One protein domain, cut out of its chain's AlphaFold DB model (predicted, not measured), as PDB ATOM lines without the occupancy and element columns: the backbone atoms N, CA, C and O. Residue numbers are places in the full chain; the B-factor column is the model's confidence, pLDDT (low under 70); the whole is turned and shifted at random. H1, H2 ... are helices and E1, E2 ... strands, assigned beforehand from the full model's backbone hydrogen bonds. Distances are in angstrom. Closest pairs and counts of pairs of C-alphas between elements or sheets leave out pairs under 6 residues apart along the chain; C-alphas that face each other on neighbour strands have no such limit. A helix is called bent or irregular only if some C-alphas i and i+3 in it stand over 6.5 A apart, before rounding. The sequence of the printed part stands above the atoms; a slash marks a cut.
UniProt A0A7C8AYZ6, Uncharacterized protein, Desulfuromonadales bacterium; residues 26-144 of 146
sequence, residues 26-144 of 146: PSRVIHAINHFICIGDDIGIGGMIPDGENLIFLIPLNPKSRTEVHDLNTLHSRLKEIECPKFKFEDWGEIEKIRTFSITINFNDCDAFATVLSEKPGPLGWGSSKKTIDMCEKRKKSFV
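AT A GLANCE: This is residues 26 to 144 of the 146 residues of an uncharacterized protein of Desulfuromonadales bacterium (UniProt A0A7C8AYZ6). A strongly twisted wall of four antiparallel strands is covered on one face by three helices, H1, H2 and H3, with no named helix on its other face. A fourth helix, H4, lies away from this body beyond a long link, and residues 132 to 144, most of them in H4, stick out as a free arm. The printed part has 119 residues with four named helices and four named strands, in the order H1, E1, E2, H2, E3, E4, H3, H4; the strands stand side by side as E1, E2, E4, E3, and the class is mixed, helices and strands. The whole is only just compact, close to loose, with a radius of gyration of the C-alphas of 15.7 A, and only just elongated, spanning 56 by 37 by 22 A.

HOW THE PARTS SIT: The printed part begins with H1, residues 26 to 34. E1, residues 48 to 51, and E2, residues 54 to 61, form an antiparallel hairpin, their directions at 143 degrees; N 49 and O 56 are within hydrogen-bond range at 3.0 A. H1 is on the sheet at a height of 9.8 A, over E2, and runs along the strands at 27 degrees to E2 on the local plane; the closest C-alphas of the two are those of Ile 30 and Phe 57, 7.6 A apart. H2, residues 66 to 79, lies on the same face at a height of 10.0 A, and it too runs along the strands, at 19 degrees to E2 on the local plane. E3, residues 87 to 95, and E4, residues 98 to 106, form a second antiparallel hairpin, at 159 degrees, with N 90 and O 102 at 3.0 A. E4 is also the antiparallel neighbour of E2, at 159 degrees, with N 57 and O 103 at 2.8 A. E2, H2 and E3 make a split strand-helix-strand unit, two strands running the same way with a helix between them in the chain and E4 between them in the sheet; its crossover is right-handed. H3, residues 107 to 118, is on the same face as H1 and H2, at a height of 8.3 A, and runs slantwise to the strands, but only just, at 59 degrees to E4 on the local plane. H1 and H3 touch at Val 29 and Ala 114, their closest C-alphas, 4.5 A apart, with a shallow tilt of 27 degrees, the same way. H2 and H3 are close but not clearly touching, the C-alphas of Arg 78 and Leu 117 being closest at 7.2 A. H4, residues 130 to 142, is apart from H3 and not on the sheet. In H1, H2 and H4 every O i to N i+4 pair is within hydrogen-bond range; in H3 6 of 8 are.

IN THESE COORDINATES: H1 begins at C-alpha 26, (534.256, 256.331, 424.015), and is 12.7 A long. E2 measures 22.3 A, H2 20.0 A, E3 23.8 A and E4 26.1 A, while E1 measures 9.5 A. E4 ends at C-alpha 106, (538.003, 249.161, 418.247), and H3, 17.3 A long, follows with no residue between. H3 is irregular, with C-alphas 108 and 111 7.3 A apart. H4, 18.8 A long, ends at C-alpha 142, (511.492, 241.086, 404.949).

THE WHOLE: The two C-alphas farthest apart are those of Glu 96 and Val 144, 56.1 A. Without the residues that stand free, the body has 106 residues and spans 45 by 35 by 23 A. The printed part has no cut. The links from H1 to E1, 13 residues, and from H3 to H4, 11 residues, are long. The mean pLDDT of the printed part is 72.0, and residues 37 to 47 and 120 to 144 are under 70; H4 has a mean of 47.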
ATOM      1  N   PRO A  26     533.485 256.862 422.887       74.94
ATOM      2  CA  PRO A  26     534.256 256.331 424.015       74.94
ATOM      3  C   PRO A  26     533.673 256.692 425.383       74.94
ATOM      4  O   PRO A  26     533.656 255.870 426.298       74.94
ATOM      5  N   SER A  27     533.122 257.902 425.524       74.88
ATOM      6  CA  SER A  27     532.483 258.321 426.775       74.88
ATOM      7  C   SER A  27     531.250 257.469 427.088       74.88
ATOM      8  O   SER A  27     531.003 257.149 428.248       74.88
ATOM      9  N   ARG A  28     530.516 257.015 426.062       77.81
ATOM     10  CA  ARG A  28     529.368 256.115 426.233       77.81
ATOM     11  C   ARG A  28     529.786 254.732 426.720       77.81
ATOM     12  O   ARG A  28     529.048 254.145 427.501       77.81
ATOM     13  N   VAL A  29     530.955 254.235 426.310       83.88
ATOM     14  CA  VAL A  29     531.503 252.970 426.830       83.88
ATOM     15  C   VAL A  29     531.805 253.092 428.320       83.88
ATOM     16  O   VAL A  29     531.412 252.220 429.087       83.88
ATOM     17  N   ILE A  30     532.414 254.203 428.747       79.56
ATOM     18  CA  ILE A  30     532.666 254.473 430.171       79.56
ATOM     19  C   ILE A  30     531.345 254.477 430.947       79.56
ATOM     20  O   ILE A  30     531.203 253.750 431.921       79.56
ATOM     21  N   HIS A  31     530.330 255.201 430.467       78.00
ATOM     22  CA  HIS A  31     529.012 255.209 431.115       78.00
ATOM     23  C   HIS A  31     528.373 253.809 431.151       78.00
ATOM     24  O   HIS A  31     527.775 253.432 432.156       78.00
ATOM     25  N   ALA A  32     528.532 253.020 430.084       80.44
ATOM     26  CA  ALA A  32     528.051 251.645 430.012       80.44
ATOM     27  C   ALA A  32     528.724 250.732 431.046       80.44
ATOM     28  O   ALA A  32     528.046 249.918 431.659       80.44
ATOM     29  N   ILE A  33     530.027 250.884 431.281       80.31
ATOM     30  CA  ILE A  33     530.755 250.151 432.327       80.31
ATOM     31  C   ILE A  33     530.290 250.608 433.718       80.31
ATOM     32  O   ILE A  33     530.014 249.772 434.580       80.31
ATOM     33  N   ASN A  34     530.106 251.918 433.915       75.06
ATOM     34  CA  ASN A  34     529.634 252.507 435.176       75.06
ATOM     35  C   ASN A  34     528.215 252.058 435.548       75.06
ATOM     36  O   ASN A  34     527.839 252.112 436.712       75.06
ATOM     37  N   HIS A  35     527.416 251.582 434.589       70.69
ATOM     38  CA  HIS A  35     526.127 250.964 434.897       70.69
ATOM     39  C   HIS A  35     526.245 249.659 435.699       70.69
ATOM     40  O   HIS A  35     525.270 249.268 436.341       70.69
ATOM     41  N   PHE A  36     527.395 248.983 435.656       72.00
ATOM     42  CA  PHE A  36     527.627 247.719 436.363       72.00
ATOM     43  C   PHE A  36     528.481 247.882 437.608       72.00
ATOM     44  O   PHE A  36     528.371 247.075 438.524       72.00
ATOM     45  N   ILE A  37     529.347 248.890 437.616       68.75
ATOM     46  CA  ILE A  37     530.316 249.104 438.673       68.75
ATOM     47  C   ILE A  37     529.855 250.281 439.531       68.75
ATOM     48  O   ILE A  37     529.736 251.391 439.036       68.75
ATOM     49  N   CYS A  38     529.586 250.043 440.814       57.25
ATOM     50  CA  CYS A  38     529.282 251.055 441.825       57.25
ATOM     51  C   CYS A  38     530.549 251.401 442.623       57.25
ATOM     52  O   CYS A  38     530.563 251.372 443.854       57.25
ATOM     53  N   ILE A  39     531.642 251.737 441.942       51.78
ATOM     54  CA  ILE A  39     532.721 252.490 442.589       51.78
ATOM     55  C   ILE A  39     532.188 253.932 442.650       51.78
ATOM     56  O   ILE A  39     532.070 254.593 441.624       51.78
ATOM     57  N   GLY A  40     531.704 254.384 443.810       42.59
ATOM     58  CA  GLY A  40     531.091 255.716 443.940       42.59
ATOM     59  C   GLY A  40     531.993 256.820 443.382       42.59
ATOM     60  O   GLY A  40     533.185 256.715 443.597       42.59
ATOM     61  N   ASP A  41     531.433 257.806 442.667       37.50
ATOM     62  CA  ASP A  41     532.030 259.026 442.058       37.50
ATOM     63  C   ASP A  41     533.405 258.943 441.335       37.50
ATOM     64  O   ASP A  41     533.777 259.879 440.628       37.50
ATOM     65  N   ASP A  42     534.123 257.824 441.408       41.50
ATOM     66  CA  ASP A  42     535.518 257.640 441.001       41.50
ATOM     67  C   ASP A  42     535.653 256.861 439.684       41.50
ATOM     68  O   ASP A  42     536.768 256.614 439.204       41.50
ATOM     69  N   ILE A  43     534.546 256.482 439.033       44.34
ATOM     70  CA  ILE A  43     534.640 255.763 437.755       44.34
ATOM     71  C   ILE A  43     534.791 256.748 436.608       44.34
ATOM     72  O   ILE A  43     533.846 257.137 435.919       44.34
ATOM     73  N   GLY A  44     536.042 257.141 436.423       40.44
ATOM     74  CA  GLY A  44     536.484 257.994 435.329       40.44
ATOM     75  C   GLY A  44     537.995 258.204 435.255       40.44
ATOM     76  O   GLY A  44     538.448 258.883 434.341       40.44
ATOM     77  N   ILE A  45     538.787 257.629 436.172       44.06
ATOM     78  CA  ILE A  45     540.263 257.628 436.088       44.06
ATOM     79  C   ILE A  45     540.805 256.194 435.947       44.06
ATOM     80  O   ILE A  45     541.969 255.900 436.186       44.06
ATOM     81  N   GLY A  46     539.971 255.269 435.477       51.97
ATOM     82  CA  GLY A  46     540.465 254.150 434.689       51.97
ATOM     83  C   GLY A  46     540.785 254.687 433.301       51.97
ATOM     84  O   GLY A  46     539.918 254.701 432.434       51.97
ATOM     85  N   GLY A  47     541.980 255.261 433.142       57.34
ATOM     86  CA  GLY A  47     542.363 255.997 431.940       57.34
ATOM     87  C   GLY A  47     542.027 255.234 430.660       57.34
ATOM     88  O   GLY A  47     542.208 254.021 430.575       57.34
ATOM     89  N   MET A  48     541.531 255.959 429.663       70.38
ATOM     90  CA  MET A  48     541.403 255.419 428.321       70.38
ATOM     91  C   MET A  48     542.747 255.580 427.618       70.38
ATOM     92  O   MET A  48     543.228 256.703 427.448       70.38
ATOM     93  N   ILE A  49     543.347 254.467 427.216       78.19
ATOM     94  CA  ILE A  49     544.618 254.475 426.492       78.19
ATOM     95  C   ILE A  49     544.320 254.191 425.017       78.19
ATOM     96  O   ILE A  49     543.755 253.135 424.715       78.19
ATOM     97  N   PRO A  50     544.648 255.112 424.095       78.56
ATOM     98  CA  PRO A  50     544.608 254.808 422.673       78.56
ATOM     99  C   PRO A  50     545.728 253.820 422.320       78.56
ATOM    100  O   PRO A  50     546.886 254.040 422.671       78.56
ATOM    101  N   ASP A  51     545.380 252.754 421.604       79.06
ATOM    102  CA  ASP A  51     546.305 251.743 421.088       79.06
ATOM    103  C   ASP A  51     546.002 251.477 419.605       79.06
ATOM    104  O   ASP A  51     545.204 250.608 419.236       79.06
ATOM    105  N   GLY A  52     546.588 252.310 418.742       84.38
ATOM    106  CA  GLY A  52     546.279 252.323 417.314       84.38
ATOM    107  C   GLY A  52     544.807 252.664 417.068       84.38
ATOM    108  O   GLY A  52     544.350 253.750 417.412       84.38
ATOM    109  N   GLU A  53     544.067 251.729 416.472       85.06
ATOM    110  CA  GLU A  53     542.619 251.856 416.246       85.06
ATOM    111  C   GLU A  53     541.775 251.409 417.446       85.06
ATOM    112  O   GLU A  53     540.549 251.496 417.402       85.06
ATOM    113  N   ASN A  54     542.401 250.896 418.505       85.69
ATOM    114  CA  ASN A  54     541.703 250.408 419.683       85.69
ATOM    115  C   ASN A  54     541.751 251.418 420.824       85.69
ATOM    116  O   ASN A  54     542.651 252.249 420.938       85.69
ATOM    117  N   LEU A  55     540.773 251.289 421.707       86.69
ATOM    118  CA  LEU A  55     540.709 251.971 422.982       86.69
ATOM    119  C   LEU A  55     540.735 250.934 424.094       86.69
ATOM    120  O   LEU A  55     539.966 249.971 424.069       86.69
ATOM    121  N   ILE A  56     541.617 251.153 425.062       87.31
ATOM    122  CA  ILE A  56     541.754 250.329 426.259       87.31
ATOM    123  C   ILE A  56     541.121 251.089 427.420       87.31
ATOM    124  O   ILE A  56     541.601 252.155 427.799       87.31
ATOM    125  N   PHE A  57     540.053 250.535 427.983       85.88
ATOM    126  CA  PHE A  57     539.364 251.053 429.159       85.88
ATOM    127  C   PHE A  57     539.845 250.294 430.389       85.88
ATOM    128  O   PHE A  57     539.662 249.078 430.469       85.88
ATOM    129  N   LEU A  58     540.463 250.995 431.336       83.56
ATOM    130  CA  LEU A  58     540.950 250.395 432.575       83.56
ATOM    131  C   LEU A  58     539.854 250.377 433.642       83.56
ATOM    132  O   LEU A  58     539.086 251.323 433.784       83.56
ATOM    133  N   ILE A  59     539.805 249.297 434.412       83.69
ATOM    134  CA  ILE A  59     538.835 249.077 435.481       83.69
ATOM    135  C   ILE A  59     539.626 248.743 436.749       83.69
ATOM    136  O   ILE A  59     540.013 247.583 436.939       83.69
ATOM    137  N   PRO A  60     539.924 249.745 437.593       81.25
ATOM    138  CA  PRO A  60     540.525 249.499 438.893       81.25
ATOM    139  C   PRO A  60     539.496 248.863 439.835       81.25
ATOM    140  O   PRO A  60     538.317 249.206 439.818       81.25
ATOM    141  N   LEU A  61     539.962 247.933 440.659       82.25
ATOM    142  CA  LEU A  61     539.170 247.181 441.622       82.25
ATOM    143  C   LEU A  61     539.949 247.066 442.934       82.25
ATOM    144  O   LEU A  61     541.083 246.587 442.952       82.25
ATOM    145  N   ASN A  62     539.315 247.385 444.055       82.81
ATOM    146  CA  ASN A  62     539.766 246.962 445.371       82.81
ATOM    147  C   ASN A  62     539.296 245.518 445.643       82.81
ATOM    148  O   ASN A  62     538.122 245.295 445.952       82.81
ATOM    149  N   PRO A  63     540.192 244.509 445.628       80.31
ATOM    150  CA  PRO A  63     539.806 243.108 445.800       80.31
ATOM    151  C   PRO A  63     539.245 242.796 447.198       80.31
ATOM    152  O   PRO A  63     538.663 241.733 447.410       80.31
ATOM    153  N   LYS A  64     539.410 243.702 448.175       84.19
ATOM    154  CA  LYS A  64     538.848 243.560 449.527       84.19
ATOM    155  C   LYS A  64     537.417 244.090 449.634       84.19
ATOM    156  O   LYS A  64     536.733 243.785 450.612       84.19
ATOM    157  N   SER A  65     536.965 244.874 448.657       80.50
ATOM    158  CA  SER A  65     535.615 245.423 448.606       80.50
ATOM    159  C   SER A  65     534.654 244.381 448.036       80.50
ATOM    160  O   SER A  65     534.704 244.036 446.858       80.50
ATOM    161  N   ARG A  66     533.761 243.847 448.881       80.31
ATOM    162  CA  ARG A  66     532.774 242.840 448.447       80.31
ATOM    163  C   ARG A  66     531.843 243.370 447.358       80.31
ATOM    164  O   ARG A  66     531.472 242.601 446.476       80.31
ATOM    165  N   THR A  67     531.481 244.650 447.431       78.69
ATOM    166  CA  THR A  67     530.633 245.320 446.440       78.69
ATOM    167  C   THR A  67     531.335 245.374 445.093       78.69
ATOM    168  O   THR A  67     530.810 244.851 444.123       78.69
ATOM    169  N   GLU A  68     532.569 245.874 445.048       80.50
ATOM    170  CA  GLU A  68     533.298 245.992 443.783       80.50
ATOM    171  C   GLU A  68     533.571 244.622 443.148       80.50
ATOM    172  O   GLU A  68     533.452 244.450 441.936       80.50
ATOM    173  N   VAL A  69     533.885 243.605 443.960       82.69
ATOM    174  CA  VAL A  69     534.054 242.229 443.466       82.69
ATOM    175  C   VAL A  69     532.741 241.684 442.892       82.69
ATOM    176  O   VAL A  69     532.750 240.996 441.870       82.69
ATOM    177  N   HIS A  70     531.603 241.959 443.531       82.31
ATOM    178  CA  HIS A  70     530.290 241.558 443.022       82.31
ATOM    179  C   HIS A  70     529.946 242.264 441.703       82.31
ATOM    180  O   HIS A  70     529.523 241.617 440.743       82.31
ATOM    181  N   ASP A  71     530.190 243.565 441.638       81.81
ATOM    182  CA  ASP A  71     529.945 244.401 440.472       81.81
ATOM    183  C   ASP A  71     530.780 243.956 439.266       81.81
ATOM    184  O   ASP A  71     530.250 243.741 438.173       81.81
ATOM    185  N   LEU A  72     532.076 243.703 439.475       84.81
ATOM    186  CA  LEU A  72     532.955 243.172 438.437       84.81
ATOM    187  C   LEU A  72     532.482 241.804 437.937       84.81
ATOM    188  O   LEU A  72     532.509 241.546 436.735       84.81
ATOM    189  N   ASN A  73     532.032 240.921 438.831       84.62
ATOM    190  CA  ASN A  73     531.484 239.625 438.425       84.62
ATOM    191  C   ASN A  73     530.213 239.787 437.581       84.62
ATOM    192  O   ASN A  73     530.022 239.044 436.617       84.62
ATOM    193  N   THR A  74     529.375 240.775 437.901       83.12
ATOM    194  CA  THR A  74     528.177 241.108 437.120       83.12
ATOM    195  C   THR A  74     528.554 241.622 435.731       83.12
ATOM    196  O   THR A  74     528.040 241.112 434.733       83.12
ATOM    197  N   LEU A  75     529.509 242.555 435.647       85.25
ATOM    198  CA  LEU A  75     530.050 243.037 434.375       85.25
ATOM    199  C   LEU A  75     530.642 241.888 433.551       85.25
ATOM    200  O   LEU A  75     530.294 241.713 432.389       85.25
ATOM    201  N   HIS A  76     531.500 241.065 434.154       87.44
ATOM    202  CA  HIS A  76     532.139 239.939 433.481       87.44
ATOM    203  C   HIS A  76     531.109 238.921 432.971       87.44
ATOM    204  O   HIS A  76     531.260 238.402 431.866       87.44
ATOM    205  N   SER A  77     530.038 238.664 433.730       85.88
ATOM    206  CA  SER A  77     528.928 237.829 433.260       85.88
ATOM    207  C   SER A  77     528.259 238.430 432.026       85.88
ATOM    208  O   SER A  77     528.026 237.709 431.062       85.88
ATOM    209  N   ARG A  78     527.999 239.744 432.023       85.69
ATOM    210  CA  ARG A  78     527.394 240.425 430.873       85.69
ATOM    211  C   ARG A  78     528.300 240.392 429.647       85.69
ATOM    212  O   ARG A  78     527.823 240.099 428.559       85.69
ATOM    213  N   LEU A  79     529.597 240.642 429.816       88.94
ATOM    214  CA  LEU A  79     530.568 240.604 428.721       88.94
ATOM    215  C   LEU A  79     530.574 239.238 428.015       88.94
ATOM    216  O   LEU A  79     530.636 239.192 426.793       88.94
ATOM    217  N   LYS A  80     530.418 238.127 428.747       86.75
ATOM    218  CA  LYS A  80     530.337 236.781 428.148       86.75
ATOM    219  C   LYS A  80     529.128 236.570 427.227       86.75
ATOM    220  O   LYS A  80     529.148 235.636 426.435       86.75
ATOM    221  N   GLU A  81     528.094 237.400 427.336       85.12
ATOM    222  CA  GLU A  81     526.901 237.351 426.479       85.12
ATOM    223  C   GLU A  81     527.041 238.217 425.216       85.12
ATOM    224  O   GLU A  81     526.191 238.152 424.328       85.12
ATOM    225  N   ILE A  82     528.076 239.059 425.134       84.25
ATOM    226  CA  ILE A  82     528.290 239.968 424.007       84.25
ATOM    227  C   ILE A  82     529.106 239.240 422.938       84.25
ATOM    228  O   ILE A  82     530.305 239.022 423.086       84.25
ATOM    229  N   GLU A  83     528.456 238.888 421.832       79.75
ATOM    230  CA  GLU A  83     529.126 238.291 420.667       79.75
ATOM    231  C   GLU A  83     529.652 239.350 419.683       79.75
ATOM    232  O   GLU A  83     530.599 239.103 418.933       79.75
ATOM    233  N   CYS A  84     529.027 240.532 419.666       71.56
ATOM    234  CA  CYS A  84     529.338 241.625 418.752       71.56
ATOM    235  C   CYS A  84     529.011 242.980 419.410       71.56
ATOM    236  O   CYS A  84     527.941 243.106 420.013       71.56
ATOM    237  N   PRO A  85     529.876 244.001 419.279       81.50
ATOM    238  CA  PRO A  85     531.158 243.991 418.564       81.50
ATOM    239  C   PRO A  85     532.248 243.196 419.293       81.50
ATOM    240  O   PRO A  85     532.090 242.817 420.453       81.50
ATOM    241  N   LYS A  86     533.355 242.915 418.593       86.06
ATOM    242  CA  LYS A  86     534.493 242.207 419.189       86.06
ATOM    243  C   LYS A  86     535.174 243.098 420.220       86.06
ATOM    244  O   LYS A  86     535.441 244.268 419.969       86.06
ATOM    245  N   PHE A  87     535.514 242.505 421.352       93.06
ATOM    246  CA  PHE A  87     536.278 243.152 422.407       93.06
ATOM    247  C   PHE A  87     537.200 242.127 423.069       93.06
ATOM    248  O   PHE A  87     537.052 240.915 422.880       93.06
ATOM    249  N   LYS A  88     538.152 242.616 423.857       94.38
ATOM    250  CA  LYS A  88     539.025 241.795 424.696       94.38
ATOM    251  C   LYS A  88     538.860 242.223 426.146       94.38
ATOM    252  O   LYS A  88     538.874 243.416 426.421       94.38
ATOM    253  N   PHE A  89     538.706 241.265 427.054       93.12
ATOM    254  CA  PHE A  89     538.683 241.514 428.493       93.12
ATOM    255  C   PHE A  89     539.874 240.812 429.145       93.12
ATOM    256  O   PHE A  89     540.052 239.610 428.943       93.12
ATOM    257  N   GLU A  90     540.699 241.553 429.882       92.88
ATOM    258  CA  GLU A  90     541.949 241.043 430.459       92.88
ATOM    259  C   GLU A  90     542.125 241.451 431.917       92.88
ATOM    260  O   GLU A  90     541.681 242.515 432.342       92.88
ATOM    261  N   ASP A  91     542.823 240.606 432.667       92.62
ATOM    262  CA  ASP A  91     543.263 240.860 434.035       92.62
ATOM    263  C   ASP A  91     544.746 241.230 434.007       92.62
ATOM    264  O   ASP A  91     545.581 240.436 433.573       92.62
ATOM    265  N   TRP A  92     545.065 242.444 434.443       88.88
ATOM    266  CA  TRP A  92     546.428 242.976 434.456       88.88
ATOM    267  C   TRP A  92     547.148 242.688 435.779       88.88
ATOM    268  O   TRP A  92     548.318 243.032 435.938       88.88
ATOM    269  N   GLY A  93     546.477 242.031 436.728       87.12
ATOM    270  CA  GLY A  93     547.025 241.709 438.037       87.12
ATOM    271  C   GLY A  93     546.848 242.824 439.065       87.12
ATOM    272  O   GLY A  93     546.067 243.761 438.887       87.12
ATOM    273  N   GLU A  94     547.536 242.670 440.197       86.12
ATOM    274  CA  GLU A  94     547.435 243.551 441.362       86.12
ATOM    275  C   GLU A  94     548.685 244.421 441.507       86.12
ATOM    276  O   GLU A  94     549.806 243.913 441.557       86.12
ATOM    277  N   ILE A  95     548.480 245.735 441.613       78.25
ATOM    278  CA  ILE A  95     549.514 246.737 441.874       78.25
ATOM    279  C   ILE A  95     549.045 247.560 443.074       78.25
ATOM    280  O   ILE A  95     547.929 248.067 443.089       78.25
ATOM    281  N   GLU A  96     549.874 247.656 444.116       79.56
ATOM    282  CA  GLU A  96     549.586 248.465 445.315       79.56
ATOM    283  C   GLU A  96     548.210 248.199 445.968       79.56
ATOM    284  O   GLU A  96     547.574 249.104 446.504       79.56
ATOM    285  N   LYS A  97     547.773 246.930 446.003       81.50
ATOM    286  CA  LYS A  97     546.466 246.474 446.534       81.50
ATOM    287  C   LYS A  97     545.254 246.823 445.664       81.50
ATOM    288  O   LYS A  97     544.128 246.607 446.107       81.50
ATOM    289  N   ILE A  98     545.465 247.330 444.454       82.94
ATOM    290  CA  ILE A  98     544.421 247.541 443.450       82.94
ATOM    291  C   ILE A  98     544.640 246.525 442.334       82.94
ATOM    292  O   ILE A  98     545.716 246.450 441.742       82.94
ATOM    293  N   ARG A  99     543.617 245.725 442.039       86.81
ATOM    294  CA  ARG A  99     543.619 244.843 440.874       86.81
ATOM    295  C   ARG A  99     543.060 245.601 439.685       86.81
ATOM    296  O   ARG A  99     542.057 246.288 439.829       86.81
ATOM    297  N   THR A 100     543.693 245.488 438.528       85.81
ATOM    298  CA  THR A 100     543.257 246.215 437.332       85.81
ATOM    299  C   THR A 100     542.822 245.241 436.256       85.81
ATOM    300  O   THR A 100     543.517 244.271 435.965       85.81
ATOM    301  N   PHE A 101     541.674 245.517 435.652       88.44
ATOM    302  CA  PHE A 101     541.192 244.830 434.460       88.44
ATOM    303  C   PHE A 101     541.143 245.806 433.290       88.44
ATOM    304  O   PHE A 101     541.098 247.019 433.496       88.44
ATOM    305  N   SER A 102     541.126 245.294 432.064       88.81
ATOM    306  CA  SER A 102     540.950 246.120 430.871       88.81
ATOM    307  C   SER A 102     539.874 245.581 429.947       88.81
ATOM    308  O   SER A 102     539.747 244.369 429.776       88.81
ATOM    309  N   ILE A 103     539.155 246.489 429.291       91.38
ATOM    310  CA  ILE A 103     538.326 246.193 428.124       91.38
ATOM    311  C   ILE A 103     538.947 246.899 426.918       91.38
ATOM    312  O   ILE A 103     539.074 248.119 426.927       91.38
ATOM    313  N   THR A 104     539.313 246.149 425.883       91.69
ATOM    314  CA  THR A 104     539.878 246.691 424.639       91.69
ATOM    315  C   THR A 104     538.878 246.542 423.502       91.69
ATOM    316  O   THR A 104     538.413 245.430 423.240       91.69
ATOM    317  N   ILE A 105     538.540 247.644 422.831       90.38
ATOM    318  CA  ILE A 105     537.532 247.698 421.756       90.38
ATOM    319  C   ILE A 105     538.058 248.576 420.618       90.38
ATOM    320  O   ILE A 105     538.744 249.563 420.878       90.38
ATOM    321  N   ASN A 106     537.715 248.264 419.368       89.00
ATOM    322  CA  ASN A 106     538.003 249.161 418.247       89.00
ATOM    323  C   ASN A 106     537.227 250.482 418.401       89.00
ATOM    324  O   ASN A 106     536.059 250.497 418.792       89.00
ATOM    325  N   PHE A 107     537.849 251.607 418.064       85.00
ATOM    326  CA  PHE A 107     537.238 252.930 418.163       85.00
ATOM    327  C   PHE A 107     535.888 253.005 417.431       85.00
ATOM    328  O   PHE A 107     534.916 253.536 417.972       85.00
ATOM    329  N   ASN A 108     535.797 252.405 416.239       85.31
ATOM    330  CA  ASN A 108     534.585 252.421 415.415       85.31
ATOM    331  C   ASN A 108     533.440 251.587 416.010       85.31
ATOM    332  O   ASN A 108     532.274 251.815 415.691       85.31
ATOM    333  N   ASP A 109     533.764 250.652 416.901       87.94
ATOM    334  CA  ASP A 109     532.809 249.748 417.536       87.94
ATOM    335  C   ASP A 109     532.303 250.267 418.889       87.94
ATOM    336  O   ASP A 109     531.374 249.693 419.462       87.94
ATOM    337  N   CYS A 110     532.866 251.361 419.409       84.75
ATOM    338  CA  CYS A 110     532.557 251.862 420.750       84.75
ATOM    339  C   CYS A 110     531.065 252.165 420.954       84.75
ATOM    340  O   CYS A 110     530.509 251.825 421.996       84.75
ATOM    341  N   ASP A 111     530.384 252.746 419.964       83.44
ATOM    342  CA  ASP A 111     528.953 253.055 420.073       83.44
ATOM    343  C   ASP A 111     528.077 251.797 420.102       83.44
ATOM    344  O   ASP A 111     527.120 251.712 420.883       83.44
ATOM    345  N   ALA A 112     528.404 250.813 419.262       83.06
ATOM    346  CA  ALA A 112     527.713 249.531 419.235       83.06
ATOM    347  C   ALA A 112     527.953 248.774 420.545       83.06
ATOM    348  O   ALA A 112     527.000 248.314 421.173       83.06
ATOM    349  N   PHE A 113     529.205 248.735 421.008       88.25
ATOM    350  CA  PHE A 113     529.586 248.103 422.264       88.25
ATOM    351  C   PHE A 113     528.860 248.731 423.450       88.25
ATOM    352  O   PHE A 113     528.223 248.022 424.220       88.25
ATOM    353  N   ALA A 114     528.896 250.062 423.576       84.56
ATOM    354  CA  ALA A 114     528.225 250.776 424.656       84.56
ATOM    355  C   ALA A 114     526.715 250.507 424.665       84.56
ATOM    356  O   ALA A 114     526.119 250.351 425.731       84.56
ATOM    357  N   THR A 115     526.100 250.431 423.482       83.88
ATOM    358  CA  THR A 115     524.673 250.128 423.338       83.88
ATOM    359  C   THR A 115     524.373 248.714 423.829       83.88
ATOM    360  O   THR A 115     523.561 248.562 424.736       83.88
ATOM    361  N   VAL A 116     525.078 247.699 423.321       84.12
ATOM    362  CA  VAL A 116     524.865 246.295 423.714       84.12
ATOM    363  C   VAL A 116     525.196 246.072 425.191       84.12
ATOM    364  O   VAL A 116     524.451 245.397 425.900       84.12
ATOM    365  N   LEU A 117     526.269 246.671 425.705       83.94
ATOM    366  CA  LEU A 117     526.627 246.565 427.117       83.94
ATOM    367  C   LEU A 117     525.539 247.177 428.017       83.94
ATOM    368  O   LEU A 117     525.187 246.585 429.033       83.94
ATOM    369  N   SER A 118     524.939 248.294 427.594       78.00
ATOM    370  CA  SER A 118     523.831 248.955 428.305       78.00
ATOM    371  C   SER A 118     522.469 248.275 428.104       78.00
ATOM    372  O   SER A 118     521.512 248.576 428.824       78.00
ATOM    373  N   GLU A 119     522.344 247.349 427.146       70.94
ATOM    374  CA  GLU A 119     521.147 246.533 426.935       70.94
ATOM    375  C   GLU A 119     521.014 245.472 428.034       70.94
ATOM    376  O   GLU A 119     521.308 244.296 427.876       70.94
ATOM    377  N   LYS A 120     520.525 245.916 429.181       56.62
ATOM    378  CA  LYS A 120     519.476 245.269 429.967       56.62
ATOM    379  C   LYS A 120     519.093 243.818 429.522       56.62
ATOM    380  O   LYS A 120     518.290 243.686 428.586       56.62
ATOM    381  N   PRO A 121     519.555 242.734 430.187       48.28
ATOM    382  CA  PRO A 121     519.088 241.369 429.904       48.28
ATOM    383  C   PRO A 121     517.571 241.262 430.144       48.28
ATOM    384  O   PRO A 121     517.049 241.814 431.102       48.28
ATOM    385  N   GLY A 122     516.814 240.610 429.257       40.12
ATOM    386  CA  GLY A 122     515.375 240.360 429.476       40.12
ATOM    387  C   GLY A 122     515.121 239.108 430.332       40.12
ATOM    388  O   GLY A 122     516.056 238.456 430.782       40.12
ATOM    389  N   PRO A 123     513.876 238.611 430.404       34.69
ATOM    390  CA  PRO A 123     512.711 239.137 431.117       34.69
ATOM    391  C   PRO A 123     512.725 238.919 432.657       34.69
ATOM    392  O   PRO A 123     511.706 239.161 433.295       34.69
ATOM    393  N   LEU A 124     513.838 238.476 433.264       37.28
ATOM    394  CA  LEU A 124     513.971 238.228 434.721       37.28
ATOM    395  C   LEU A 124     514.931 239.195 435.448       37.28
ATOM    396  O   LEU A 124     515.272 238.994 436.608       37.28
ATOM    397  N   GLY A 125     515.350 240.262 434.779       36.59
ATOM    398  CA  GLY A 125     516.210 241.316 435.308       36.59
ATOM    399  C   GLY A 125     516.115 242.536 434.403       36.59
ATOM    400  O   GLY A 125     515.533 242.444 433.325       36.59
ATOM    401  N   TRP A 126     516.584 243.690 434.883       42.88
ATOM    402  CA  TRP A 126     516.505 245.009 434.244       42.88
ATOM    403  C   TRP A 126     516.862 244.861 432.746       42.88
ATOM    404  O   TRP A 126     518.031 244.649 432.468       42.88
ATOM    405  N   GLY A 127     515.992 244.934 431.710       36.34
ATOM    406  CA  GLY A 127     514.832 245.794 431.357       36.34
ATOM    407  C   GLY A 127     515.022 246.806 430.169       36.34
ATOM    408  O   GLY A 127     515.326 247.966 430.437       36.34
ATOM    409  N   SER A 128     514.794 246.441 428.884       40.34
ATOM    410  CA  SER A 128     513.757 247.065 427.990       40.34
ATOM    411  C   SER A 128     513.901 246.941 426.447       40.34
ATOM    412  O   SER A 128     512.898 247.153 425.770       40.34
ATOM    413  N   SER A 129     515.030 246.533 425.849       43.81
ATOM    414  CA  SER A 129     515.192 246.659 424.372       43.81
ATOM    415  C   SER A 129     514.941 245.400 423.530       43.81
ATOM    416  O   SER A 129     514.823 245.506 422.309       43.81
ATOM    417  N   LYS A 130     514.793 244.212 424.137       44.03
ATOM    418  CA  LYS A 130     514.675 242.938 423.392       44.03
ATOM    419  C   LYS A 130     513.561 242.945 422.334       44.03
ATOM    420  O   LYS A 130     513.781 242.536 421.203       44.03
ATOM    421  N   LYS A 131     512.392 243.512 422.656       45.47
ATOM    422  CA  LYS A 131     511.274 243.636 421.699       45.47
ATOM    423  C   LYS A 131     511.609 244.512 420.486       45.47
ATOM    424  O   LYS A 131     511.114 244.244 419.394       45.47
ATOM    425  N   THR A 132     512.424 245.546 420.666       46.91
ATOM    426  CA  THR A 132     512.823 246.476 419.601       46.91
ATOM    427  C   THR A 132     513.874 245.842 418.690       46.91
ATOM    428  O   THR A 132     513.777 245.954 417.469       46.91
ATOM    429  N   ILE A 133     514.824 245.104 419.268       48.44
ATOM    430  CA  ILE A 133     515.868 244.371 418.536       48.44
ATOM    431  C   ILE A 133     515.247 243.222 417.727       48.44
ATOM    432  O   ILE A 133     515.471 243.137 416.519       48.44
ATOM    433  N   ASP A 134     514.348 242.440 418.336       50.41
ATOM    434  CA  ASP A 134     513.605 241.367 417.655       50.41
ATOM    435  C   ASP A 134     512.746 241.908 416.485       50.41
ATOM    436  O   ASP A 134     512.548 241.236 415.467       50.41
ATOM    437  N   MET A 135     512.230 243.142 416.592       50.28
ATOM    438  CA  MET A 135     511.515 243.812 415.496       50.28
ATOM    439  C   MET A 135     512.446 244.271 414.365       50.28
ATOM    440  O   MET A 135     512.066 244.177 413.192       50.28
ATOM    441  N   CYS A 136     513.655 244.738 414.681       45.44
ATOM    442  CA  CYS A 136     514.664 245.111 413.687       45.44
ATOM    443  C   CYS A 136     515.175 243.892 412.899       45.44
ATOM    444  O   CYS A 136     515.330 243.974 411.678       45.44
ATOM    445  N   GLU A 137     515.356 242.741 413.550       50.19
ATOM    446  CA  GLU A 137     515.743 241.494 412.875       50.19
ATOM    447  C   GLU A 137     514.638 240.932 411.973       50.19
ATOM    448  O   GLU A 137     514.912 240.470 410.861       50.19
ATOM    449  N   LYS A 138     513.368 241.028 412.395       49.12
ATOM    450  CA  LYS A 138     512.230 240.650 411.541       49.12
ATOM    451  C   LYS A 138     512.126 241.526 410.294       49.12
ATOM    452  O   LYS A 138     511.882 240.988 409.218       49.12
ATOM    453  N   ARG A 139     512.373 242.839 410.403       48.09
ATOM    454  CA  ARG A 139     512.395 243.740 409.236       48.09
ATOM    455  C   ARG A 139     513.539 243.424 408.274       48.09
ATOM    456  O   ARG A 139     513.306 243.439 407.072       48.09
ATOM    457  N   LYS A 140     514.733 243.057 408.759       47.09
ATOM    458  CA  LYS A 140     515.842 242.634 407.881       47.09
ATOM    459  C   LYS A 140     515.498 241.393 407.050       47.09
ATOM    460  O   LYS A 140     515.838 241.355 405.877       47.09
ATOM    461  N   LYS A 141     514.759 240.420 407.600       47.53
ATOM    462  CA  LYS A 141     514.306 239.238 406.835       47.53
ATOM    463  C   LYS A 141     513.235 239.553 405.784       47.53
ATOM    464  O   LYS A 141     513.105 238.809 404.820       47.53
ATOM    465  N   SER A 142     512.493 240.649 405.934       42.53
ATOM    466  CA  SER A 142     511.492 241.086 404.949       42.53
ATOM    467  C   SER A 142     512.092 241.811 403.737       42.53
ATOM    468  O   SER A 142     511.435 241.883 402.707       42.53
ATOM    469  N   PHE A 143     513.324 242.320 403.837       39.91
ATOM    470  CA  PHE A 143     514.010 243.041 402.752       39.91
ATOM    471  C   PHE A 143     514.910 242.158 401.871       39.91
ATOM    472  O   PHE A 143     515.501 242.660 400.926       39.91
ATOM    473  N   VAL A 144     515.014 240.855 402.156       42.88
ATOM    474  CA  VAL A 144     515.815 239.900 401.355       42.88
ATOM    475  C   VAL A 144     514.955 239.154 400.315       42.88
ATOM    476  O   VAL A 144     515.470 238.340 399.562       42.88
TER     477      VAL A 144